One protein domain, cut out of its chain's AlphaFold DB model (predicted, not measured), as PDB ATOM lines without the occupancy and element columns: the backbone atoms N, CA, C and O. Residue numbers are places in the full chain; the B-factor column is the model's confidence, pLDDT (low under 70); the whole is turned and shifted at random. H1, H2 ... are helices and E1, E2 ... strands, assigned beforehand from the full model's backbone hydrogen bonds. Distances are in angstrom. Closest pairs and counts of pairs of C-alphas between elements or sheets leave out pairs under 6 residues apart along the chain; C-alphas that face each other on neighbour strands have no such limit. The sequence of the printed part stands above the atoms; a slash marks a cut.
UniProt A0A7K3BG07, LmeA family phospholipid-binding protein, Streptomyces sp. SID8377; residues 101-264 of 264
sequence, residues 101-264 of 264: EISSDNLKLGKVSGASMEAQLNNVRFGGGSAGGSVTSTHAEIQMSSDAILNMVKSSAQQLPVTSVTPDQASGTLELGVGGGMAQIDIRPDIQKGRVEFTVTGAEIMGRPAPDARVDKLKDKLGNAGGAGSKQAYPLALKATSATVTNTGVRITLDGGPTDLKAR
ATOM      1  N   GLU A 101     -36.463 -29.022 -42.289       64.75
ATOM      2  CA  GLU A 101     -37.322 -29.655 -41.292       64.75
ATOM      3  C   GLU A 101     -38.018 -30.855 -41.943       64.75
ATOM      4  O   GLU A 101     -38.546 -30.781 -43.052       64.75
ATOM      5  N   ILE A 102     -37.943 -32.001 -41.279       66.81
ATOM      6  CA  ILE A 102     -38.518 -33.264 -41.730       66.81
ATOM      7  C   ILE A 102     -39.440 -33.734 -40.618       66.81
ATOM      8  O   ILE A 102     -38.958 -34.093 -39.543       66.81
ATOM      9  N   SER A 103     -40.742 -33.765 -40.871       67.94
ATOM     10  CA  SER A 103     -41.722 -34.330 -39.951       67.94
ATOM     11  C   SER A 103     -42.309 -35.616 -40.525       67.94
ATOM     12  O   SER A 103     -42.445 -35.807 -41.734       67.94
ATOM     13  N   SER A 104     -42.616 -36.564 -39.651       64.19
ATOM     14  CA  SER A 104     -43.361 -37.760 -40.025       64.19
ATOM     15  C   SER A 104     -44.158 -38.248 -38.833       64.19
ATOM     16  O   SER A 104     -43.602 -38.429 -37.752       64.19
ATOM     17  N   ASP A 105     -45.444 -38.502 -39.046       60.69
ATOM     18  CA  ASP A 105     -46.370 -38.899 -37.983       60.69
ATOM     19  C   ASP A 105     -46.481 -40.420 -37.818       60.69
ATOM     20  O   ASP A 105     -47.063 -40.910 -36.849       60.69
ATOM     21  N   ASN A 106     -45.923 -41.193 -38.755       56.94
ATOM     22  CA  ASN A 106     -46.074 -42.645 -38.776       56.94
ATOM     23  C   ASN A 106     -44.802 -43.364 -39.236       56.94
ATOM     24  O   ASN A 106     -44.793 -44.142 -40.196       56.94
ATOM     25  N   LEU A 107     -43.714 -43.119 -38.513       63.19
ATOM     26  CA  LEU A 107     -42.446 -43.758 -38.794       63.19
ATOM     27  C   LEU A 107     -42.476 -45.259 -38.529       63.19
ATOM     28  O   LEU A 107     -42.924 -45.740 -37.480       63.19
ATOM     29  N   LYS A 108     -41.872 -45.990 -39.467       58.62
ATOM     30  CA  LYS A 108     -41.451 -47.380 -39.277       58.62
ATOM     31  C   LYS A 108     -39.937 -47.449 -39.105       58.62
ATOM     32  O   LYS A 108     -39.199 -47.654 -40.065       58.62
ATOM     33  N   LEU A 109     -39.467 -47.307 -37.868       58.16
ATOM     34  CA  LEU A 109     -38.054 -47.469 -37.524       58.16
ATOM     35  C   LEU A 109     -37.793 -48.911 -37.087       58.16
ATOM     36  O   LEU A 109     -37.952 -49.288 -35.924       58.16
ATOM     37  N   GLY A 110     -37.402 -49.749 -38.047       62.22
ATOM     38  CA  GLY A 110     -37.150 -51.168 -37.801       62.22
ATOM     39  C   GLY A 110     -38.412 -51.892 -37.323       62.22
ATOM     40  O   GLY A 110     -39.300 -52.176 -38.119       62.22
ATOM     41  N   LYS A 111     -38.472 -52.218 -36.026       61.66
ATOM     42  CA  LYS A 111     -39.621 -52.890 -35.387       61.66
ATOM     43  C   LYS A 111     -40.594 -51.933 -34.690       61.66
ATOM     44  O   LYS A 111     -41.619 -52.385 -34.181       61.66
ATOM     45  N   VAL A 112     -40.265 -50.644 -34.640       61.84
ATOM     46  CA  VAL A 112     -41.125 -49.591 -34.094       61.84
ATOM     47  C   VAL A 112     -42.027 -49.092 -35.211       61.84
ATOM     48  O   VAL A 112     -41.537 -48.734 -36.279       61.84
ATOM     49  N   SER A 113     -43.334 -49.075 -34.972       69.06
ATOM     50  CA  SER A 113     -44.337 -48.540 -35.895       69.06
ATOM     51  C   SER A 113     -45.288 -47.616 -35.144       69.06
ATOM     52  O   SER A 113     -45.733 -47.989 -34.056       69.06
ATOM     53  N   GLY A 114     -45.632 -46.472 -35.737       67.62
ATOM     54  CA  GLY A 114     -46.528 -45.479 -35.127       67.62
ATOM     55  C   GLY A 114     -45.820 -44.470 -34.220       67.62
ATOM     56  O   GLY A 114     -46.452 -43.909 -33.330       67.62
ATOM     57  N   ALA A 115     -44.510 -44.284 -34.400       73.00
ATOM     58  CA  ALA A 115     -43.781 -43.186 -33.774       73.00
ATOM     59  C   ALA A 115     -43.862 -41.942 -34.663       73.00
ATOM     60  O   ALA A 115     -43.807 -42.070 -35.887       73.00
ATOM     61  N   SER A 116     -43.921 -40.762 -34.053       73.88
ATOM     62  CA  SER A 116     -43.723 -39.506 -34.768       73.88
ATOM     63  C   SER A 116     -42.291 -39.012 -34.592       73.88
ATOM     64  O   SER A 116     -41.627 -39.299 -33.590       73.88
ATOM     65  N   MET A 117     -41.788 -38.299 -35.591       77.69
ATOM     66  CA  MET A 117     -40.469 -37.686 -35.573       77.69
ATOM     67  C   MET A 117     -40.529 -36.307 -36.187       77.69
ATOM     68  O   MET A 117     -41.149 -36.109 -37.226       77.69
ATOM     69  N   GLU A 118     -39.774 -35.408 -35.586       76.00
ATOM     70  CA  GLU A 118     -39.416 -34.126 -36.153       76.00
ATOM     71  C   GLU A 118     -37.891 -34.045 -36.183       76.00
ATOM     72  O   GLU A 118     -37.233 -34.223 -35.162       76.00
ATOM     73  N   ALA A 119     -37.298 -33.834 -37.352       70.94
ATOM     74  CA  ALA A 119     -35.860 -33.726 -37.524       70.94
ATOM     75  C   ALA A 119     -35.505 -32.411 -38.209       70.94
ATOM     76  O   ALA A 119     -36.111 -32.025 -39.200       70.94
ATOM     77  N   GLN A 120     -34.479 -31.745 -37.698       75.50
ATOM     78  CA  GLN A 120     -33.989 -30.467 -38.178       75.50
ATOM     79  C   GLN A 120     -32.520 -30.619 -38.572       75.50
ATOM     80  O   GLN A 120     -31.661 -30.948 -37.751       75.50
ATOM     81  N   LEU A 121     -32.215 -30.388 -39.844       72.38
ATOM     82  CA  LEU A 121     -30.851 -30.374 -40.361       72.38
ATOM     83  C   LEU A 121     -30.450 -28.924 -40.600       72.38
ATOM     84  O   LEU A 121     -31.098 -28.219 -41.371       72.38
ATOM     85  N   ASN A 122     -29.360 -28.487 -39.978       74.75
ATOM     86  CA  ASN A 122     -28.870 -27.122 -40.116       74.75
ATOM     87  C   ASN A 122     -27.666 -27.058 -41.057       74.75
ATOM     88  O   ASN A 122     -26.719 -27.853 -40.951       74.75
ATOM     89  N   ASN A 123     -27.670 -26.032 -41.913       72.88
ATOM     90  CA  ASN A 123     -26.567 -25.661 -42.797       72.88
ATOM     91  C   ASN A 123     -26.148 -26.840 -43.691       72.88
ATOM     92  O   ASN A 123     -25.009 -27.317 -43.642       72.88
ATOM     93  N   VAL A 124     -27.114 -27.329 -44.474       66.94
ATOM     94  CA  VAL A 124     -26.930 -28.423 -45.429       66.94
ATOM     95  C   VAL A 124     -26.320 -27.863 -46.707       66.94
ATOM     96  O   VAL A 124     -26.840 -26.927 -47.311       66.94
ATOM     97  N   ARG A 125     -25.207 -28.440 -47.144       71.94
ATOM     98  CA  ARG A 125     -24.536 -28.099 -48.404       71.94
ATOM     99  C   ARG A 125     -24.615 -29.297 -49.326       71.94
ATOM    100  O   ARG A 125     -24.249 -30.389 -48.911       71.94
ATOM    101  N   PHE A 126     -25.039 -29.113 -50.569       67.44
ATOM    102  CA  PHE A 126     -24.961 -30.163 -51.583       67.44
ATOM    103  C   PHE A 126     -23.714 -29.953 -52.442       67.44
ATOM    104  O   PHE A 126     -23.538 -28.902 -53.062       67.44
ATOM    105  N   GLY A 127     -22.842 -30.961 -52.507       58.03
ATOM    106  CA  GLY A 127     -21.767 -30.986 -53.493       58.03
ATOM    107  C   GLY A 127     -22.333 -30.981 -54.917       58.03
ATOM    108  O   GLY A 127     -23.419 -31.493 -55.190       58.03
ATOM    109  N   GLY A 128     -21.628 -30.364 -55.866       47.25
ATOM    110  CA  GLY A 128     -21.968 -30.530 -57.280       47.25
ATOM    111  C   GLY A 128     -21.584 -31.921 -57.787       47.25
ATOM    112  O   GLY A 128     -20.443 -32.334 -57.615       47.25
ATOM    113  N   GLY A 129     -22.509 -32.613 -58.462       56.06
ATOM    114  CA  GLY A 129     -22.251 -33.918 -59.088       56.06
ATOM    115  C   GLY A 129     -22.335 -35.089 -58.104       56.06
ATOM    116  O   GLY A 129     -23.202 -35.107 -57.238       56.06
ATOM    117  N   SER A 130     -21.445 -36.077 -58.244       46.31
ATOM    118  CA  SER A 130     -21.338 -37.267 -57.375       46.31
ATOM    119  C   SER A 130     -20.671 -36.990 -56.020       46.31
ATOM    120  O   SER A 130     -20.435 -37.916 -55.247       46.31
ATOM    121  N   ALA A 131     -20.306 -35.736 -55.744       49.88
ATOM    122  CA  ALA A 131     -19.756 -35.327 -54.463       49.88
ATOM    123  C   ALA A 131     -20.906 -35.198 -53.458       49.88
ATOM    124  O   ALA A 131     -21.848 -34.439 -53.682       49.88
ATOM    125  N   GLY A 132     -20.838 -35.971 -52.376       61.00
ATOM    126  CA  GLY A 132     -21.790 -35.924 -51.271       61.00
ATOM    127  C   GLY A 132     -22.060 -34.515 -50.733       61.00
ATOM    128  O   GLY A 132     -21.308 -33.573 -50.977       61.00
ATOM    129  N   GLY A 133     -23.173 -34.368 -50.019       71.38
ATOM    130  CA  GLY A 133     -23.459 -33.155 -49.257       71.38
ATOM    131  C   GLY A 133     -22.782 -33.161 -47.885       71.38
ATOM    132  O   GLY A 133     -22.161 -34.145 -47.506       71.38
ATOM    133  N   SER A 134     -22.937 -32.093 -47.112       73.81
ATOM    134  CA  SER A 134     -22.501 -32.013 -45.714       73.81
ATOM    135  C   SER A 134     -23.552 -31.297 -44.875       73.81
ATOM    136  O   SER A 134     -24.140 -30.322 -45.339       73.81
ATOM    137  N   VAL A 135     -23.747 -31.730 -43.637       76.69
ATOM    138  CA  VAL A 135     -24.625 -31.104 -42.642       76.69
ATOM    139  C   VAL A 135     -23.761 -30.649 -41.478       76.69
ATOM    140  O   VAL A 135     -22.862 -31.379 -41.068       76.69
ATOM    141  N   THR A 136     -24.010 -29.452 -40.943       80.75
ATOM    142  CA  THR A 136     -23.229 -28.940 -39.801       80.75
ATOM    143  C   THR A 136     -23.751 -29.473 -38.475       80.75
ATOM    144  O   THR A 136     -22.966 -29.843 -37.608       80.75
ATOM    145  N   SER A 137     -25.070 -29.517 -38.304       77.00
ATOM    146  CA  SER A 137     -25.692 -30.142 -37.142       77.00
ATOM    147  C   SER A 137     -27.040 -30.737 -37.508       77.00
ATOM    148  O   SER A 137     -27.723 -30.277 -38.425       77.00
ATOM    149  N   THR A 138     -27.414 -31.790 -36.799       76.31
ATOM    150  CA  THR A 138     -28.722 -32.426 -36.926       76.31
ATOM    151  C   THR A 138     -29.331 -32.542 -35.546       76.31
ATOM    152  O   THR A 138     -28.660 -32.960 -34.611       76.31
ATOM    153  N   HIS A 139     -30.593 -32.174 -35.436       80.88
ATOM    154  CA  HIS A 139     -31.411 -32.364 -34.256       80.88
ATOM    155  C   HIS A 139     -32.595 -33.235 -34.654       80.88
ATOM    156  O   HIS A 139     -33.114 -33.081 -35.755       80.88
ATOM    157  N   ALA A 140     -33.019 -34.160 -33.809       79.00
ATOM    158  CA  ALA A 140     -34.262 -34.876 -34.028       79.00
ATOM    159  C   ALA A 140     -34.961 -35.161 -32.706       79.00
ATOM    160  O   ALA A 140     -34.343 -35.599 -31.738       79.00
ATOM    161  N   GLU A 141     -36.266 -34.960 -32.692       81.56
ATOM    162  CA  GLU A 141     -37.156 -35.378 -31.631       81.56
ATOM    163  C   GLU A 141     -38.000 -36.544 -32.138       81.56
ATOM    164  O   GLU A 141     -38.566 -36.494 -33.226       81.56
ATOM    165  N   ILE A 142     -38.074 -37.615 -31.356       83.06
ATOM    166  CA  ILE A 142     -38.923 -38.771 -31.636       83.06
ATOM    167  C   ILE A 142     -39.902 -38.911 -30.481       83.06
ATOM    168  O   ILE A 142     -39.491 -39.013 -29.323       83.06
ATOM    169  N   GLN A 143     -41.192 -38.967 -30.787       84.62
ATOM    170  CA  GLN A 143     -42.231 -39.286 -29.816       84.62
ATOM    171  C   GLN A 143     -42.784 -40.679 -30.105       84.62
ATOM    172  O   GLN A 143     -43.297 -40.982 -31.180       84.62
ATOM    173  N   MET A 144     -42.661 -41.554 -29.114       84.81
ATOM    174  CA  MET A 144     -43.228 -42.895 -29.143       84.81
ATOM    175  C   MET A 144     -44.424 -42.929 -28.207       84.81
ATOM    176  O   MET A 144     -44.260 -42.786 -26.996       84.81
ATOM    177  N   SER A 145     -45.617 -43.133 -28.758       90.06
ATOM    178  CA  SER A 145     -46.822 -43.338 -27.958       90.06
ATOM    179  C   SER A 145     -46.777 -44.677 -27.216       90.06
ATOM    180  O   SER A 145     -46.078 -45.612 -27.624       90.06
ATOM    181  N   SER A 146     -47.569 -44.807 -26.153       91.56
ATOM    182  CA  SER A 146     -47.782 -46.086 -25.463       91.56
ATOM    183  C   SER A 146     -48.175 -47.214 -26.424       91.56
ATOM    184  O   SER A 146     -47.681 -48.331 -26.288       91.56
ATOM    185  N   ASP A 147     -48.992 -46.916 -27.439       89.69
ATOM    186  CA  ASP A 147     -49.404 -47.887 -28.457       89.69
ATOM    187  C   ASP A 147     -48.243 -48.311 -29.363       89.69
ATOM    188  O   ASP A 147     -48.075 -49.499 -29.654       89.69
ATOM    189  N   ALA A 148     -47.396 -47.365 -29.782       83.38
ATOM    190  CA  ALA A 148     -46.196 -47.671 -30.558       83.38
ATOM    191  C   ALA A 148     -45.227 -48.558 -29.761       83.38
ATOM    192  O   ALA A 148     -44.683 -49.530 -30.298       83.38
ATOM    193  N   ILE A 149     -45.060 -48.276 -28.465       86.19
ATOM    194  CA  ILE A 149     -44.234 -49.079 -27.555       86.19
ATOM    195  C   ILE A 149     -44.844 -50.474 -27.374       86.19
ATOM    196  O   ILE A 149     -44.132 -51.471 -27.494       86.19
ATOM    197  N   LEU A 150     -46.159 -50.575 -27.165       88.25
ATOM    198  CA  LEU A 150     -46.869 -51.851 -27.063       88.25
ATOM    199  C   LEU A 150     -46.650 -52.709 -28.314       88.25
ATOM    200  O   LEU A 150     -46.342 -53.897 -28.210       88.25
ATOM    201  N   ASN A 151     -46.769 -52.109 -29.498       84.50
ATOM    202  CA  ASN A 151     -46.562 -52.790 -30.774       84.50
ATOM    203  C   ASN A 151     -45.104 -53.236 -30.965       84.50
ATOM    204  O   ASN A 151     -44.860 -54.368 -31.391       84.50
ATOM    205  N   MET A 152     -44.136 -52.394 -30.591       81.25
ATOM    206  CA  MET A 152     -42.711 -52.741 -30.594       81.25
ATOM    207  C   MET A 152     -42.423 -53.939 -29.679       81.25
ATOM    208  O   MET A 152     -41.704 -54.866 -30.066       81.25
ATOM    209  N   VAL A 153     -42.980 -53.943 -28.466       81.75
ATOM    210  CA  VAL A 153     -42.766 -55.033 -27.508       81.75
ATOM    211  C   VAL A 153     -43.454 -56.309 -27.987       81.75
ATOM    212  O   VAL A 153     -42.824 -57.362 -27.977       81.75
ATOM    213  N   LYS A 154     -44.682 -56.235 -28.510       83.75
ATOM    214  CA  LYS A 154     -45.375 -57.391 -29.110       83.75
ATOM    215  C   LYS A 154     -44.598 -57.996 -30.284       83.75
ATOM    216  O   LYS A 154     -44.543 -59.216 -30.418       83.75
ATOM    217  N   SER A 155     -43.973 -57.165 -31.123       77.50
ATOM    218  CA  SER A 155     -43.196 -57.632 -32.279       77.50
ATOM    219  C   SER A 155     -41.820 -58.199 -31.899       77.50
ATOM    220  O   SER A 155     -41.290 -59.064 -32.601       77.50
ATOM    221  N   SER A 156     -41.237 -57.743 -30.786       71.81
ATOM    222  CA  SER A 156     -39.871 -58.103 -30.378       71.81
ATOM    223  C   SER A 156     -39.814 -59.177 -29.294       71.81
ATOM    224  O   SER A 156     -38.947 -60.047 -29.338       71.81
ATOM    225  N   ALA A 157     -40.752 -59.150 -28.352       73.06
ATOM    226  CA  ALA A 157     -40.861 -60.060 -27.224       73.06
ATOM    227  C   ALA A 157     -42.083 -60.974 -27.385       73.06
ATOM    228  O   ALA A 157     -42.928 -61.048 -26.502       73.06
ATOM    229  N   GLN A 158     -42.159 -61.718 -28.497       70.56
ATOM    230  CA  GLN A 158     -43.282 -62.621 -28.818       70.56
ATOM    231  C   GLN A 158     -43.620 -63.639 -27.707       70.56
ATOM    232  O   GLN A 158     -44.711 -64.196 -27.681       70.56
ATOM    233  N   GLN A 159     -42.686 -63.890 -26.785       74.62
ATOM    234  CA  GLN A 159     -42.864 -64.790 -25.642       74.62
ATOM    235  C   GLN A 159     -43.518 -64.128 -24.417       74.62
ATOM    236  O   GLN A 159     -43.880 -64.832 -23.476       74.62
ATOM    237  N   LEU A 160     -43.620 -62.796 -24.383       79.25
ATOM    238  CA  LEU A 160     -44.229 -62.039 -23.292       79.25
ATOM    239  C   LEU A 160     -45.578 -61.486 -23.773       79.25
ATOM    240  O   LEU A 160     -45.597 -60.624 -24.652       79.25
ATOM    241  N   PRO A 161     -46.711 -61.956 -23.218       86.00
ATOM    242  CA  PRO A 161     -48.036 -61.501 -23.628       86.00
ATOM    243  C   PRO A 161     -48.332 -60.119 -23.034       86.00
ATOM    244  O   PRO A 161     -49.109 -59.994 -22.088       86.00
ATOM    245  N   VAL A 162     -47.683 -59.080 -23.558       88.88
ATOM    246  CA  VAL A 162     -47.903 -57.694 -23.130       88.88
ATOM    247  C   VAL A 162     -49.226 -57.192 -23.701       88.88
ATOM    248  O   VAL A 162     -49.461 -57.239 -24.911       88.88
ATOM    249  N   THR A 163     -50.106 -56.730 -22.820       91.31
ATOM    250  CA  THR A 163     -51.465 -56.288 -23.147       91.31
ATOM    251  C   THR A 163     -51.631 -54.777 -23.078       91.31
ATOM    252  O   THR A 163     -52.463 -54.252 -23.811       91.31
ATOM    253  N   SER A 164     -50.833 -54.083 -22.265       92.94
ATOM    254  CA  SER A 164     -50.921 -52.631 -22.072       92.94
ATOM    255  C   SER A 164     -49.556 -52.004 -21.789       92.94
ATOM    256  O   SER A 164     -48.628 -52.685 -21.350       92.94
ATOM    257  N   VAL A 165     -49.461 -50.698 -22.050       93.50
ATOM    258  CA  VAL A 165     -48.339 -49.831 -21.672       93.50
ATOM    259  C   VAL A 165     -48.927 -48.563 -21.065       93.50
ATOM    260  O   VAL A 165     -49.685 -47.865 -21.738       93.50
ATOM    261  N   THR A 166     -48.574 -48.262 -19.820       95.06
ATOM    262  CA  THR A 166     -49.042 -47.074 -19.101       95.06
ATOM    263  C   THR A 166     -47.835 -46.226 -18.699       95.06
ATOM    264  O   THR A 166     -46.967 -46.712 -17.978       95.06
ATOM    265  N   PRO A 167     -47.719 -44.975 -19.161       94.56
ATOM    266  CA  PRO A 167     -46.636 -44.098 -18.740       94.56
ATOM    267  C   PRO A 167     -46.859 -43.576 -17.321       94.56
ATOM    268  O   PRO A 167     -47.944 -43.093 -17.000       94.56
ATOM    269  N   ASP A 168     -45.807 -43.588 -16.509       94.88
ATOM    270  CA  ASP A 168     -45.738 -42.872 -15.242       94.88
ATOM    271  C   ASP A 168     -44.641 -41.804 -15.328       94.88
ATOM    272  O   ASP A 168     -43.441 -42.053 -15.180       94.88
ATOM    273  N   GLN A 169     -45.070 -40.570 -15.586       93.88
ATOM    274  CA  GLN A 169     -44.175 -39.424 -15.680       93.88
ATOM    275  C   GLN A 169     -43.549 -39.051 -14.326       93.88
ATOM    276  O   GLN A 169     -42.444 -38.512 -14.305       93.88
ATOM    277  N   ALA A 170     -44.225 -39.320 -13.204       93.50
ATOM    278  CA  ALA A 170     -43.744 -38.921 -11.882       93.50
ATOM    279  C   ALA A 170     -42.559 -39.787 -11.439       93.50
ATOM    280  O   ALA A 170     -41.579 -39.271 -10.898       93.50
ATOM    281  N   SER A 171     -42.622 -41.090 -11.712       93.00
ATOM    282  CA  SER A 171     -41.509 -42.014 -11.480       93.00
ATOM    283  C   SER A 171     -40.552 -42.106 -12.672       93.00
ATOM    284  O   SER A 171     -39.451 -42.644 -12.538       93.00
ATOM    285  N   GLY A 172     -40.923 -41.574 -13.839       93.69
ATOM    286  CA  GLY A 172     -40.133 -41.676 -15.063       93.69
ATOM    287  C   GLY A 172     -40.019 -43.118 -15.559       93.69
ATOM    288  O   GLY A 172     -38.956 -43.513 -16.045       93.69
ATOM    289  N   THR A 173     -41.071 -43.921 -15.390       94.69
ATOM    290  CA  THR A 173     -41.131 -45.316 -15.841       94.69
ATOM    291  C   THR A 173     -42.329 -45.557 -16.751       94.69
ATOM    292  O   THR A 173     -43.276 -44.780 -16.806       94.69
ATOM    293  N   LEU A 174     -42.286 -46.649 -17.500       93.38
ATOM    294  CA  LEU A 174     -43.418 -47.203 -18.218       93.38
ATOM    295  C   LEU A 174     -43.808 -48.503 -17.535       93.38
ATOM    296  O   LEU A 174     -42.969 -49.375 -17.315       93.38
ATOM    297  N   GLU A 175     -45.087 -48.638 -17.264       94.31
ATOM    298  CA  GLU A 175     -45.698 -49.827 -16.716       94.31
ATOM    299  C   GLU A 175     -46.195 -50.720 -17.858       94.31
ATOM    300  O   GLU A 175     -47.035 -50.316 -18.664       94.31
ATOM    301  N   LEU A 176     -45.680 -51.942 -17.953       92.62
ATOM    302  CA  LEU A 176     -46.129 -52.939 -18.921       92.62
ATOM    303  C   LEU A 176     -47.065 -53.936 -18.240       92.62
ATOM    304  O   LEU A 176     -46.641 -54.699 -17.370       92.62
ATOM    305  N   GLY A 177     -48.315 -54.002 -18.692       92.94
ATOM    306  CA  GLY A 177     -49.251 -55.034 -18.254       92.94
ATOM    307  C   GLY A 177     -49.043 -56.325 -19.039       92.94
ATOM    308  O   GLY A 177     -49.044 -56.318 -20.271       92.94
ATOM    309  N   VAL A 178     -48.893 -57.450 -18.342       90.62
ATOM    310  CA  VAL A 178     -48.644 -58.773 -18.931       90.62
ATOM    311  C   VAL A 178     -49.749 -59.751 -18.553       90.62
ATOM    312  O   VAL A 178     -50.219 -59.784 -17.416       90.62
ATOM    313  N   GLY A 179     -50.162 -60.574 -19.519       87.81
ATOM    314  CA  GLY A 179     -51.154 -61.626 -19.308       87.81
ATOM    315  C   GLY A 179     -52.531 -61.079 -18.938       87.81
ATOM    316  O   GLY A 179     -53.221 -61.691 -18.136       87.81
ATOM    317  N   GLY A 180     -52.912 -59.911 -19.470       84.62
ATOM    318  CA  GLY A 180     -54.183 -59.260 -19.137       84.62
ATOM    319  C   GLY A 180     -54.172 -58.522 -17.795       84.62
ATOM    320  O   GLY A 180     -55.215 -58.419 -17.162       84.62
ATOM    321  N   GLY A 181     -53.004 -58.043 -17.347       83.50
ATOM    322  CA  GLY A 181     -52.848 -57.309 -16.079       83.50
ATOM    323  C   GLY A 181     -52.579 -58.194 -14.859       83.50
ATOM    324  O   GLY A 181     -52.579 -57.723 -13.730       83.50
ATOM    325  N   MET A 182     -52.332 -59.488 -15.070       86.81
ATOM    326  CA  MET A 182     -51.975 -60.442 -14.013       86.81
ATOM    327  C   MET A 182     -50.561 -60.210 -13.459       86.81
ATOM    328  O   MET A 182     -50.256 -60.579 -12.321       86.81
ATOM    329  N   ALA A 183     -49.694 -59.630 -14.281       90.38
ATOM    330  CA  ALA A 183     -48.362 -59.208 -13.904       90.38
ATOM    331  C   ALA A 183     -48.069 -57.831 -14.493       90.38
ATOM    332  O   ALA A 183     -48.597 -57.466 -15.547       90.38
ATOM    333  N   GLN A 184     -47.198 -57.108 -13.813       92.50
ATOM    334  CA  GLN A 184     -46.763 -55.770 -14.157       92.50
ATOM    335  C   GLN A 184     -45.241 -55.744 -14.237       92.50
ATOM    336  O   GLN A 184     -44.562 -56.445 -13.485       92.50
ATOM    337  N   ILE A 185     -44.698 -54.970 -15.170       90.94
ATOM    338  CA  ILE A 185     -43.259 -54.767 -15.312       90.94
ATOM    339  C   ILE A 185     -43.017 -53.277 -15.466       90.94
ATOM    340  O   ILE A 185     -43.484 -52.688 -16.437       90.94
ATOM    341  N   ASP A 186     -42.228 -52.700 -14.574       92.44
ATOM    342  CA  ASP A 186     -41.831 -51.303 -14.683       92.44
ATOM    343  C   ASP A 186     -40.501 -51.228 -15.423       92.44
ATOM    344  O   ASP A 186     -39.522 -51.895 -15.061       92.44
ATOM    345  N   ILE A 187     -40.464 -50.425 -16.479       91.25
ATOM    346  CA  ILE A 187     -39.262 -50.167 -17.266       91.25
ATOM    347  C   ILE A 187     -38.950 -48.678 -17.293       91.25
ATOM    348  O   ILE A 187     -39.844 -47.843 -17.365       91.25
ATOM    349  N   ARG A 188     -37.673 -48.321 -17.304       91.62
ATOM    350  CA  ARG A 188     -37.216 -46.939 -17.450       91.62
ATOM    351  C   ARG A 188     -36.395 -46.791 -18.729       91.62
ATOM    352  O   ARG A 188     -35.495 -47.608 -18.937       91.62
ATOM    353  N   PRO A 189     -36.667 -45.779 -19.575       90.25
ATOM    354  CA  PRO A 189     -35.750 -45.421 -20.645       90.25
ATOM    355  C   PRO A 189     -34.472 -44.814 -20.055       90.25
ATOM    356  O   PRO A 189     -34.532 -43.940 -19.194       90.25
ATOM    357  N   ASP A 190     -33.324 -45.269 -20.533       87.62
ATOM    358  CA  ASP A 190     -32.007 -44.774 -20.152       87.62
ATOM    359  C   ASP A 190     -31.122 -44.608 -21.394       87.62
ATOM    360  O   ASP A 190     -31.344 -45.247 -22.427       87.62
ATOM    361  N   ILE A 191     -30.122 -43.730 -21.315       87.06
ATOM    362  CA  ILE A 191     -29.198 -43.475 -22.422       87.06
ATOM    363  C   ILE A 191     -27.885 -44.192 -22.169       87.06
ATOM    364  O   ILE A 191     -27.073 -43.791 -21.338       87.06
ATOM    365  N   GLN A 192     -27.623 -45.207 -22.986       83.38
ATOM    366  CA  GLN A 192     -26.402 -45.993 -22.934       83.38
ATOM    367  C   GLN A 192     -25.652 -45.885 -24.260       83.38
ATOM    368  O   GLN A 192     -26.133 -46.276 -25.326       83.38
ATOM    369  N   LYS A 193     -24.435 -45.325 -24.203       83.75
ATOM    370  CA  LYS A 193     -23.550 -45.134 -25.370       83.75
ATOM    371  C   LYS A 193     -24.216 -44.343 -26.513       83.75
ATOM    372  O   LYS A 193     -24.017 -44.658 -27.685       83.75
ATOM    373  N   GLY A 194     -25.004 -43.319 -26.170       78.06
ATOM    374  CA  GLY A 194     -25.719 -42.477 -27.138       78.06
ATOM    375  C   GLY A 194     -26.927 -43.160 -27.784       78.06
ATOM    376  O   GLY A 194     -27.308 -42.797 -28.895       78.06
ATOM    377  N   ARG A 195     -27.504 -44.171 -27.126       78.75
ATOM    378  CA  ARG A 195     -28.692 -44.904 -27.578       78.75
ATOM    379  C   ARG A 195     -29.676 -45.063 -26.436       78.75
ATOM    380  O   ARG A 195     -29.253 -45.157 -25.290       78.75
ATOM    381  N   VAL A 196     -30.960 -45.133 -26.768       81.62
ATOM    382  CA  VAL A 196     -32.005 -45.398 -25.777       81.62
ATOM    383  C   VAL A 196     -32.128 -46.901 -25.543       81.62
ATOM    384  O   VAL A 196     -32.387 -47.666 -26.475       81.62
ATOM    385  N   GLU A 197     -31.943 -47.305 -24.291       82.38
ATOM    386  CA  GLU A 197     -32.119 -48.666 -23.787       82.38
ATOM    387  C   GLU A 197     -33.180 -48.652 -22.675       82.38
ATOM    388  O   GLU A 197     -33.300 -47.682 -21.933       82.38
ATOM    389  N   PHE A 198     -33.984 -49.710 -22.566       84.75
ATOM    390  CA  PHE A 198     -34.990 -49.825 -21.508       84.75
ATOM    391  C   PHE A 198     -34.504 -50.779 -20.418       84.75
ATOM    392  O   PHE A 198     -34.186 -51.936 -20.692       84.75
ATOM    393  N   THR A 199     -34.485 -50.301 -19.176       85.88
ATOM    394  CA  THR A 199     -34.064 -51.084 -18.008       85.88
ATOM    395  C   THR A 199     -35.269 -51.442 -17.155       85.88
ATOM    396  O   THR A 199     -36.057 -50.565 -16.819       85.88
ATOM    397  N   VAL A 200     -35.406 -52.713 -16.771       88.06
ATOM    398  CA  VAL A 200     -36.447 -53.142 -15.823       88.06
ATOM    399  C   VAL A 200     -36.093 -52.640 -14.425       88.06
ATOM    400  O   VAL A 200     -35.050 -53.012 -13.880       88.06
ATOM    401  N   THR A 201     -36.964 -51.817 -13.852       89.69
ATOM    402  CA  THR A 201     -36.832 -51.258 -12.500       89.69
ATOM    403  C   THR A 201     -37.641 -52.033 -11.470       89.69
ATOM    404  O   THR A 201     -37.275 -52.038 -10.299       89.69
ATOM    405  N   GLY A 202     -38.702 -52.715 -11.901       88.75
ATOM    406  CA  GLY A 202     -39.593 -53.461 -11.022       88.75
ATOM    407  C   GLY A 202     -40.420 -54.487 -11.784       88.75
ATOM    408  O   GLY A 202     -40.535 -54.441 -13.010       88.75
ATOM    409  N   ALA A 203     -40.971 -55.449 -11.052       90.69
ATOM    410  CA  ALA A 203     -42.026 -56.304 -11.566       90.69
ATOM    411  C   ALA A 203     -42.933 -56.755 -10.425       90.69
ATOM    412  O   ALA A 203     -42.458 -57.070  -9.332       90.69
ATOM    413  N   GLU A 204     -44.221 -56.865 -10.713       91.75
ATOM    414  CA  GLU A 204     -45.221 -57.373  -9.790       91.75
ATOM    415  C   GLU A 204     -46.009 -58.524 -10.408       91.75
ATOM    416  O   GLU A 204     -46.194 -58.621 -11.622       91.75
ATOM    417  N   ILE A 205     -46.483 -59.423  -9.554       89.75
ATOM    418  CA  ILE A 205     -47.354 -60.534  -9.926       89.75
ATOM    419  C   ILE A 205     -48.500 -60.537  -8.922       89.75
ATOM    420  O   ILE A 205     -48.268 -60.725  -7.728       89.75
ATOM    421  N   MET A 206     -49.735 -60.339  -9.393       88.62
ATOM    422  CA  MET A 206     -50.923 -60.253  -8.529       88.62
ATOM    423  C   MET A 206     -50.794 -59.191  -7.419       88.62
ATOM    424  O   MET A 206     -51.141 -59.456  -6.266       88.62
ATOM    425  N   GLY A 207     -50.242 -58.018  -7.751       86.38
ATOM    426  CA  GLY A 207     -50.043 -56.905  -6.810       86.38
ATOM    427  C   GLY A 207     -49.010 -57.182  -5.715       86.38
ATOM    428  O   GLY A 207     -49.064 -56.591  -4.638       86.38
ATOM    429  N   ARG A 208     -48.113 -58.152  -5.934       90.81
ATOM    430  CA  ARG A 208     -46.987 -58.441  -5.042       90.81
ATOM    431  C   ARG A 208     -45.676 -58.297  -5.803       90.81
ATOM    432  O   ARG A 208     -45.597 -58.822  -6.919       90.81
ATOM    433  N   PRO A 209     -44.635 -57.700  -5.199       89.62
ATOM    434  CA  PRO A 209     -43.310 -57.650  -5.802       89.62
ATOM    435  C   PRO A 209     -42.826 -59.046  -6.203       89.62
ATOM    436  O   PRO A 209     -42.887 -59.999  -5.415       89.62
ATOM    437  N   ALA A 210     -42.369 -59.183  -7.443       88.44
ATOM    438  CA  ALA A 210     -41.786 -60.421  -7.929       88.44
ATOM    439  C   ALA A 210     -40.424 -60.665  -7.248       88.44
ATOM    440  O   ALA A 210     -39.683 -59.714  -7.012       88.44
ATOM    441  N   PRO A 211     -40.038 -61.925  -6.972       86.44
ATOM    442  CA  PRO A 211     -38.704 -62.226  -6.457       86.44
ATOM    443  C   PRO A 211     -37.610 -61.761  -7.426       86.44
ATOM    444  O   PRO A 211     -37.739 -61.992  -8.632       86.44
ATOM    445  N   ASP A 212     -36.500 -61.222  -6.916       84.94
ATOM    446  CA  ASP A 212     -35.404 -60.660  -7.729       84.94
ATOM    447  C   ASP A 212     -34.905 -61.621  -8.822       84.94
ATOM    448  O   ASP A 212     -34.742 -61.242  -9.981       84.94
ATOM    449  N   ALA A 213     -34.808 -62.919  -8.512       80.56
ATOM    450  CA  ALA A 213     -34.401 -63.950  -9.471       80.56
ATOM    451  C   ALA A 213     -35.326 -64.075 -10.706       80.56
ATOM    452  O   ALA A 213     -34.921 -64.600 -11.747       80.56
ATOM    453  N   ARG A 214     -36.592 -63.649 -10.604       80.44
ATOM    454  CA  ARG A 214     -37.529 -63.568 -11.739       80.44
ATOM    455  C   ARG A 214     -37.332 -62.273 -12.519       80.44
ATOM    456  O   ARG A 214     -37.377 -62.320 -13.747       80.44
ATOM    457  N   VAL A 215     -37.100 -61.166 -11.815       80.56
ATOM    458  CA  VAL A 215     -36.823 -59.852 -12.407       80.56
ATOM    459  C   VAL A 215     -35.553 -59.914 -13.253       80.56
ATOM    460  O   VAL A 215     -35.549 -59.436 -14.381       80.56
ATOM    461  N   ASP A 216     -34.508 -60.596 -12.789       80.50
ATOM    462  CA  ASP A 216     -33.253 -60.715 -13.541       80.50
ATOM    463  C   ASP A 216     -33.406 -61.540 -14.823       80.50
ATOM    464  O   ASP A 216     -32.981 -61.119 -15.898       80.50
ATOM    465  N   LYS A 217     -34.143 -62.656 -14.771       77.50
ATOM    466  CA  LYS A 217     -34.487 -63.417 -15.987       77.50
ATOM    467  C   LYS A 217     -35.312 -62.597 -16.976       77.50
ATOM    468  O   LYS A 217     -35.285 -62.861 -18.177       77.50
ATOM    469  N   LEU A 218     -36.098 -61.651 -16.474       74.44
ATOM    470  CA  LEU A 218     -36.893 -60.759 -17.299       74.44
ATOM    471  C   LEU A 218     -36.034 -59.644 -17.902       74.44
ATOM    472  O   LEU A 218     -36.216 -59.355 -19.081       74.44
ATOM    473  N   LYS A 219     -35.061 -59.097 -17.159       76.81
ATOM    474  CA  LYS A 219     -34.031 -58.187 -17.690       76.81
ATOM    475  C   LYS A 219     -33.299 -58.820 -18.867       76.81
ATOM    476  O   LYS A 219     -33.182 -58.180 -19.904       76.81
ATOM    477  N   ASP A 220     -32.911 -60.090 -18.765       71.44
ATOM    478  CA  ASP A 220     -32.262 -60.802 -19.875       71.44
ATOM    479  C   ASP A 220     -33.178 -60.917 -21.102       71.44
ATOM    480  O   ASP A 220     -32.745 -60.758 -22.243       71.44
ATOM    481  N   LYS A 221     -34.474 -61.172 -20.895       69.56
ATOM    482  CA  LYS A 221     -35.440 -61.289 -21.997       69.56
ATOM    483  C   LYS A 221     -35.771 -59.938 -22.632       69.56
ATOM    484  O   LYS A 221     -35.815 -59.854 -23.858       69.56
ATOM    485  N   LEU A 222     -35.986 -58.895 -21.828       67.50
ATOM    486  CA  LEU A 222     -36.291 -57.548 -22.313       67.50
ATOM    487  C   LEU A 222     -35.062 -56.862 -22.908       67.50
ATOM    488  O   LEU A 222     -35.182 -56.260 -23.967       67.50
ATOM    489  N   GLY A 223     -33.882 -57.000 -22.302       62.59
ATOM    490  CA  GLY A 223     -32.632 -56.437 -22.820       62.59
ATOM    491  C   GLY A 223     -32.270 -56.981 -24.205       62.59
ATOM    492  O   GLY A 223     -31.712 -56.269 -25.035       62.59
ATOM    493  N   ASN A 224     -32.674 -58.220 -24.506       55.62
ATOM    494  CA  ASN A 224     -32.537 -58.810 -25.839       55.62
ATOM    495  C   ASN A 224     -33.654 -58.405 -26.821       55.62
ATOM    496  O   ASN A 224     -33.475 -58.543 -28.033       55.62
ATOM    497  N   ALA A 225     -34.792 -57.911 -26.327       52.53
ATOM    498  CA  ALA A 225     -35.956 -57.545 -27.132       52.53
ATOM    499  C   ALA A 225     -36.123 -56.028 -27.351       52.53
ATOM    500  O   ALA A 225     -36.779 -55.630 -28.309       52.53
ATOM    501  N   GLY A 226     -35.568 -55.182 -26.482       45.94
ATOM    502  CA  GLY A 226     -36.090 -53.835 -26.228       45.94
ATOM    503  C   GLY A 226     -35.092 -52.695 -26.393       45.94
ATOM    504  O   GLY A 226     -35.055 -51.800 -25.559       45.94
ATOM    505  N   GLY A 227     -34.296 -52.689 -27.458       51.69
ATOM    506  CA  GLY A 227     -33.643 -51.455 -27.894       51.69
ATOM    507  C   GLY A 227     -34.519 -50.739 -28.919       51.69
ATOM    508  O   GLY A 227     -34.688 -51.262 -30.020       51.69
ATOM    509  N   ALA A 228     -35.014 -49.532 -28.612       47.53
ATOM    510  CA  ALA A 228     -35.539 -48.620 -29.642       47.53
ATOM    511  C   ALA A 228     -34.448 -48.258 -30.674       47.53
ATOM    512  O   ALA A 228     -34.738 -47.883 -31.806       47.53
ATOM    513  N   GLY A 229     -33.175 -48.450 -30.313       44.78
ATOM    514  CA  GLY A 229     -32.112 -48.727 -31.263       44.78
ATOM    515  C   GLY A 229     -31.962 -50.233 -31.452       44.78
ATOM    516  O   GLY A 229     -31.375 -50.917 -30.613       44.78
ATOM    517  N   SER A 230     -32.388 -50.758 -32.602       43.97
ATOM    518  CA  SER A 230     -31.729 -51.935 -33.177       43.97
ATOM    519  C   SER A 230     -30.207 -51.783 -33.016       43.97
ATOM    520  O   SER A 230     -29.715 -50.659 -33.039       43.97
ATOM    521  N   LYS A 231     -29.418 -52.860 -32.915       51.00
ATOM    522  CA  LYS A 231     -27.936 -52.760 -32.868       51.00
ATOM    523  C   LYS A 231     -27.321 -51.892 -33.993       51.00
ATOM    524  O   LYS A 231     -26.145 -51.549 -33.918       51.00
ATOM    525  N   GLN A 232     -28.104 -51.547 -35.015       49.44
ATOM    526  CA  GLN A 232     -27.835 -50.522 -36.012       49.44
ATOM    527  C   GLN A 232     -27.689 -49.121 -35.398       49.44
ATOM    528  O   GLN A 232     -28.594 -48.601 -34.752       49.44
ATOM    529  N   ALA A 233     -26.529 -48.508 -35.633       55.44
ATOM    530  CA  ALA A 233     -26.275 -47.114 -35.291       55.44
ATOM    531  C   ALA A 233     -27.312 -46.188 -35.951       55.44
ATOM    532  O   ALA A 233     -27.714 -46.434 -37.092       55.44
ATOM    533  N   TYR A 234     -27.714 -45.121 -35.249       64.12
ATOM    534  CA  TYR A 234     -28.559 -44.091 -35.846       64.12
ATOM    535  C   TYR A 234     -27.854 -43.486 -37.074       64.12
ATOM    536  O   TYR A 234     -26.629 -43.295 -37.053       64.12
ATOM    537  N   PRO A 235     -28.593 -43.204 -38.162       61.19
ATOM    538  CA  PRO A 235     -28.021 -42.542 -39.325       61.19
ATOM    539  C   PRO A 235     -27.498 -41.147 -38.949       61.19
ATOM    540  O   PRO A 235     -27.866 -40.586 -37.920       61.19
ATOM    541  N   LEU A 236     -26.624 -40.585 -39.788       66.00
ATOM    542  CA  LEU A 236     -26.100 -39.215 -39.643       66.00
ATOM    543  C   LEU A 236     -25.322 -38.937 -38.341       66.00
ATOM    544  O   LEU A 236     -25.294 -37.809 -37.861       66.00
ATOM    545  N   ALA A 237     -24.698 -39.968 -37.759       70.06
ATOM    546  CA  ALA A 237     -23.957 -39.870 -36.496       70.06
ATOM    547  C   ALA A 237     -24.784 -39.306 -35.321       70.06
ATOM    548  O   ALA A 237     -24.215 -38.801 -34.350       70.06
ATOM    549  N   LEU A 238     -26.114 -39.429 -35.400       75.81
ATOM    550  CA  LEU A 238     -27.032 -39.046 -34.339       75.81
ATOM    551  C   LEU A 238     -26.769 -39.864 -33.070       75.81
ATOM    552  O   LEU A 238     -26.489 -41.067 -33.117       75.81
ATOM    553  N   LYS A 239     -26.891 -39.205 -31.922       82.31
ATOM    554  CA  LYS A 239     -26.817 -39.821 -30.598       82.31
ATOM    555  C   LYS A 239     -27.981 -39.342 -29.756       82.31
ATOM    556  O   LYS A 239     -28.280 -38.155 -29.752       82.31
ATOM    557  N   ALA A 240     -28.587 -40.254 -29.007       84.94
ATOM    558  CA  ALA A 240     -29.570 -39.889 -28.003       84.94
ATOM    559  C   ALA A 240     -28.921 -39.039 -26.909       84.94
ATOM    560  O   ALA A 240     -27.917 -39.447 -26.319       84.94
ATOM    561  N   THR A 241     -29.499 -37.865 -26.668       88.00
ATOM    562  CA  THR A 241     -29.087 -36.895 -25.645       88.00
ATOM    563  C   THR A 241     -30.110 -36.791 -24.523       88.00
ATOM    564  O   THR A 241     -29.727 -36.540 -23.382       88.00
ATOM    565  N   SER A 242     -31.390 -37.056 -24.808       90.50
ATOM    566  CA  SER A 242     -32.440 -37.150 -23.792       90.50
ATOM    567  C   SER A 242     -33.437 -38.276 -24.097       90.50
ATOM    568  O   SER A 242     -33.684 -38.606 -25.257       90.50
ATOM    569  N   ALA A 243     -33.979 -38.890 -23.046       90.25
ATOM    570  CA  ALA A 243     -35.069 -39.853 -23.128       90.25
ATOM    571  C   ALA A 243     -35.968 -39.653 -21.903       90.25
ATOM    572  O   ALA A 243     -35.568 -39.934 -20.777       90.25
ATOM    573  N   THR A 244     -37.163 -39.111 -22.123       93.19
ATOM    574  CA  THR A 244     -38.074 -38.674 -21.060       93.19
ATOM    575  C   THR A 244     -39.423 -39.351 -21.221       93.19
ATOM    576  O   THR A 244     -40.010 -39.318 -22.302       93.19
ATOM    577  N   VAL A 245     -39.940 -39.936 -20.142       94.81
ATOM    578  CA  VAL A 245     -41.322 -40.428 -20.103       94.81
ATOM    579  C   VAL A 245     -42.275 -39.234 -20.058       94.81
ATOM    580  O   VAL A 245     -42.113 -38.325 -19.246       94.81
ATOM    581  N   THR A 246     -43.261 -39.227 -20.946       93.69
ATOM    582  CA  THR A 246     -44.340 -38.235 -20.996       93.69
ATOM    583  C   THR A 246     -45.646 -38.873 -20.534       93.69
ATOM    584  O   THR A 246     -45.726 -40.076 -20.314       93.69
ATOM    585  N   ASN A 247     -46.711 -38.083 -20.434       93.00
ATOM    586  CA  ASN A 247     -48.061 -38.584 -20.174       93.00
ATOM    587  C   ASN A 247     -48.608 -39.533 -21.263       93.00
ATOM    588  O   ASN A 247     -49.580 -40.239 -21.019       93.00
ATOM    589  N   THR A 248     -48.018 -39.538 -22.460       90.62
ATOM    590  CA  THR A 248     -48.488 -40.316 -23.618       90.62
ATOM    591  C   THR A 248     -47.510 -41.396 -24.079       90.62
ATOM    592  O   THR A 248     -47.854 -42.170 -24.973       90.62
ATOM    593  N   GLY A 249     -46.310 -41.471 -23.494       90.75
ATOM    594  CA  GLY A 249     -45.291 -42.446 -23.869       90.75
ATOM    595  C   GLY A 249     -43.877 -41.967 -23.551       90.75
ATOM    596  O   GLY A 249     -43.569 -41.655 -22.403       90.75
ATOM    597  N   VAL A 250     -42.996 -41.933 -24.553       89.62
ATOM    598  CA  VAL A 250     -41.591 -41.520 -24.404       89.62
ATOM    599  C   VAL A 250     -41.209 -40.515 -25.481       89.62
ATOM    600  O   VAL A 250     -41.420 -40.756 -26.668       89.62
ATOM    601  N   ARG A 251     -40.576 -39.420 -25.062       89.69
ATOM    602  CA  ARG A 251     -39.896 -38.458 -25.929       89.69
ATOM    603  C   ARG A 251     -38.398 -38.730 -25.914       89.69
ATOM    604  O   ARG A 251     -37.797 -38.806 -24.845       89.69
ATOM    605  N   ILE A 252     -37.798 -38.838 -27.089       86.44
ATOM    606  CA  ILE A 252     -36.359 -39.018 -27.275       86.44
ATOM    607  C   ILE A 252     -35.819 -37.829 -28.057       86.44
ATOM    608  O   ILE A 252     -36.360 -37.489 -29.105       86.44
ATOM    609  N   THR A 253     -34.724 -37.248 -27.581       86.88
ATOM    610  CA  THR A 253     -33.959 -36.238 -28.315       86.88
ATOM    611  C   THR A 253     -32.672 -36.860 -28.832       86.88
ATOM    612  O   THR A 253     -31.957 -37.532 -28.083       86.88
ATOM    613  N   LEU A 254     -32.383 -36.640 -30.109       83.75
ATOM    614  CA  LEU A 254     -31.178 -37.065 -30.797       83.75
ATOM    615  C   LEU A 254     -30.438 -35.835 -31.329       83.75
ATOM    616  O   LEU A 254     -31.036 -34.995 -31.994       83.75
ATOM    617  N   ASP A 255     -29.126 -35.781 -31.121       83.44
ATOM    618  CA  ASP A 255     -28.263 -34.740 -31.677       83.44
ATOM    619  C   ASP A 255     -27.108 -35.353 -32.469       83.44
ATOM    620  O   ASP A 255     -26.517 -36.369 -32.091       83.44
ATOM    621  N   GLY A 256     -26.783 -34.719 -33.589       78.44
ATOM    622  CA  GLY A 256     -25.722 -35.094 -34.512       78.44
ATOM    623  C   GLY A 256     -24.828 -33.897 -34.803       78.44
ATOM    624  O   GLY A 256     -25.302 -32.783 -35.036       78.44
ATOM    625  N   GLY A 257     -23.520 -34.136 -34.775       77.81
ATOM    626  CA  GLY A 257     -22.523 -33.144 -35.170       77.81
ATOM    627  C   GLY A 257     -22.322 -33.080 -36.689       77.81
ATOM    628  O   GLY A 257     -23.053 -33.730 -37.441       77.81
ATOM    629  N   PRO A 258     -21.289 -32.347 -37.143       76.56
ATOM    630  CA  PRO A 258     -20.973 -32.228 -38.559       76.56
ATOM    631  C   PRO A 258     -20.809 -33.600 -39.217       76.56
ATOM    632  O   PRO A 258     -20.054 -34.438 -38.722       76.56
ATOM    633  N   THR A 259     -21.528 -33.843 -40.312       74.19
ATOM    634  CA  THR A 259     -21.542 -35.134 -41.013       74.19
ATOM    635  C   THR A 259     -21.667 -34.948 -42.519       74.19
ATOM    636  O   THR A 259     -22.475 -34.152 -42.996       74.19
ATOM    637  N   ASP A 260     -20.919 -35.750 -43.276       74.06
ATOM    638  CA  ASP A 260     -21.047 -35.832 -44.729       74.06
ATOM    639  C   ASP A 260     -22.232 -36.721 -45.139       74.06
ATOM    640  O   ASP A 260     -22.351 -37.889 -44.754       74.06
ATOM    641  N   LEU A 261     -23.100 -36.171 -45.981       66.19
ATOM    642  CA  LEU A 261     -24.146 -36.893 -46.688       66.19
ATOM    643  C   LEU A 261     -23.511 -37.615 -47.870       66.19
ATOM    644  O   LEU A 261     -23.150 -36.996 -48.868       66.19
ATOM    645  N   LYS A 262     -23.386 -38.937 -47.796       61.09
ATOM    646  CA  LYS A 262     -22.873 -39.706 -48.935       61.09
ATOM    647  C   LYS A 262     -23.826 -39.568 -50.127       61.09
ATOM    648  O   LYS A 262     -24.976 -39.992 -50.040       61.09
ATOM    649  N   ALA A 263     -23.332 -39.016 -51.237       49.81
ATOM    650  CA  ALA A 263     -23.977 -39.184 -52.533       49.81
ATOM    651  C   ALA A 263     -23.895 -40.670 -52.878       49.81
ATOM    652  O   ALA A 263     -22.821 -41.272 -52.788       49.81
ATOM    653  N   ARG A 264     -25.033 -41.274 -53.196       42.06
ATOM    654  CA  ARG A 264     -25.093 -42.661 -53.631       42.06
ATOM    655  C   ARG A 264     -25.591 -42.717 -55.059       42.06
ATOM    656  O   ARG A 264     -26.535 -41.956 -55.360       42.06
TER     657      ARG A 264
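Overview. This is residues 101 to 264 of the 264 residues of the protein "LmeA family phospholipid-binding protein" of Streptomyces sp. SID8377 (UniProt A0A7K3BG07). What would one see first? This is a rod of two strongly twisted sheets, E1-E2-E4-E10-E9 and E5-E6-E7-E8, set toward opposite ends and only partly face to face as a sandwich. H1 packs on E2 of the one sheet and on E5 of the other, H2 covers E8, and the small sheet E3-E11 extends the five-stranded end. What is it made of? The printed part has 164 residues with two named helices and eleven named strands, in the order E1 E2 E3 E4 H1 E5 E6 E7 E8 H2 E9 E10 E11, a mixed class with antiparallel sheets. It is only just compact, close to loose, with a radius of gyration of the C-alphas of 18.0 A and spans of 64 by 27 by 23 A.

Along the chain. Where are the first elements? E1 is residues 101 to 109, from C-alpha 101 at (-37.322, -29.655, -41.292), E2 112 to 125, 30.7 A long, E3 133 to 135, E4 137 to 145, 26.6 A, and H1 146 to 156. What follows? E5 is residues 162 to 168, E6 173 to 178, E7 183 to 192, 27.2 A, E8 195 to 205, 30.1 A, H2 212 to 225, E9 239 to 246, E10 249 to 256, and E11 259 to 261, ending at C-alpha 261 (-24.146, -36.893, -46.688).

Arrangement. How are the strands paired? Within hydrogen-bond range are N 104 and O 117 of hairpin E1 and E2, 2.9 A, N 118 and O 141 of E2 and E4, 2.9 A, N 142 and O 252 of E4 and E10, 2.8 A, and N 253 and O 242 of hairpin E9 and E10, 2.9 A. E5 to E8 form a meander, each strand the antiparallel neighbour of the one before, with N 190 and O 197 of E7 and E8 at 2.8 A. How do the sheets meet? Their facing parts are 10.3 A centre to centre; the closest C-alphas of E7 and E9 are those of Pro 189 and Ala 243, 6.1 A. Where are the helices? H1 and H2 are on the same face of E5-E6-E7-E8, two layers, at heights over the sheet of 8.9 A and 8.6 A; the closest C-alphas of E8 and H2 are those of Val 200 and Lys 219, 5.9 A. Every O i to N i+4 pair is within range in H1, and 9 of 10 in H2.

Size, cuts and confidence. How far does it reach? The C-alphas farthest apart, of Gly 129 and Arg 208, are 64.3 A apart. Is it continuous and sure? The printed part has no cut, and the link from H2 to E9 is long, 13 residues. The mean pLDDT of the printed part is 77.7, with residues 101 to 114, 124, 126 to 132, 221 to 236 and 261 to 264 under 70.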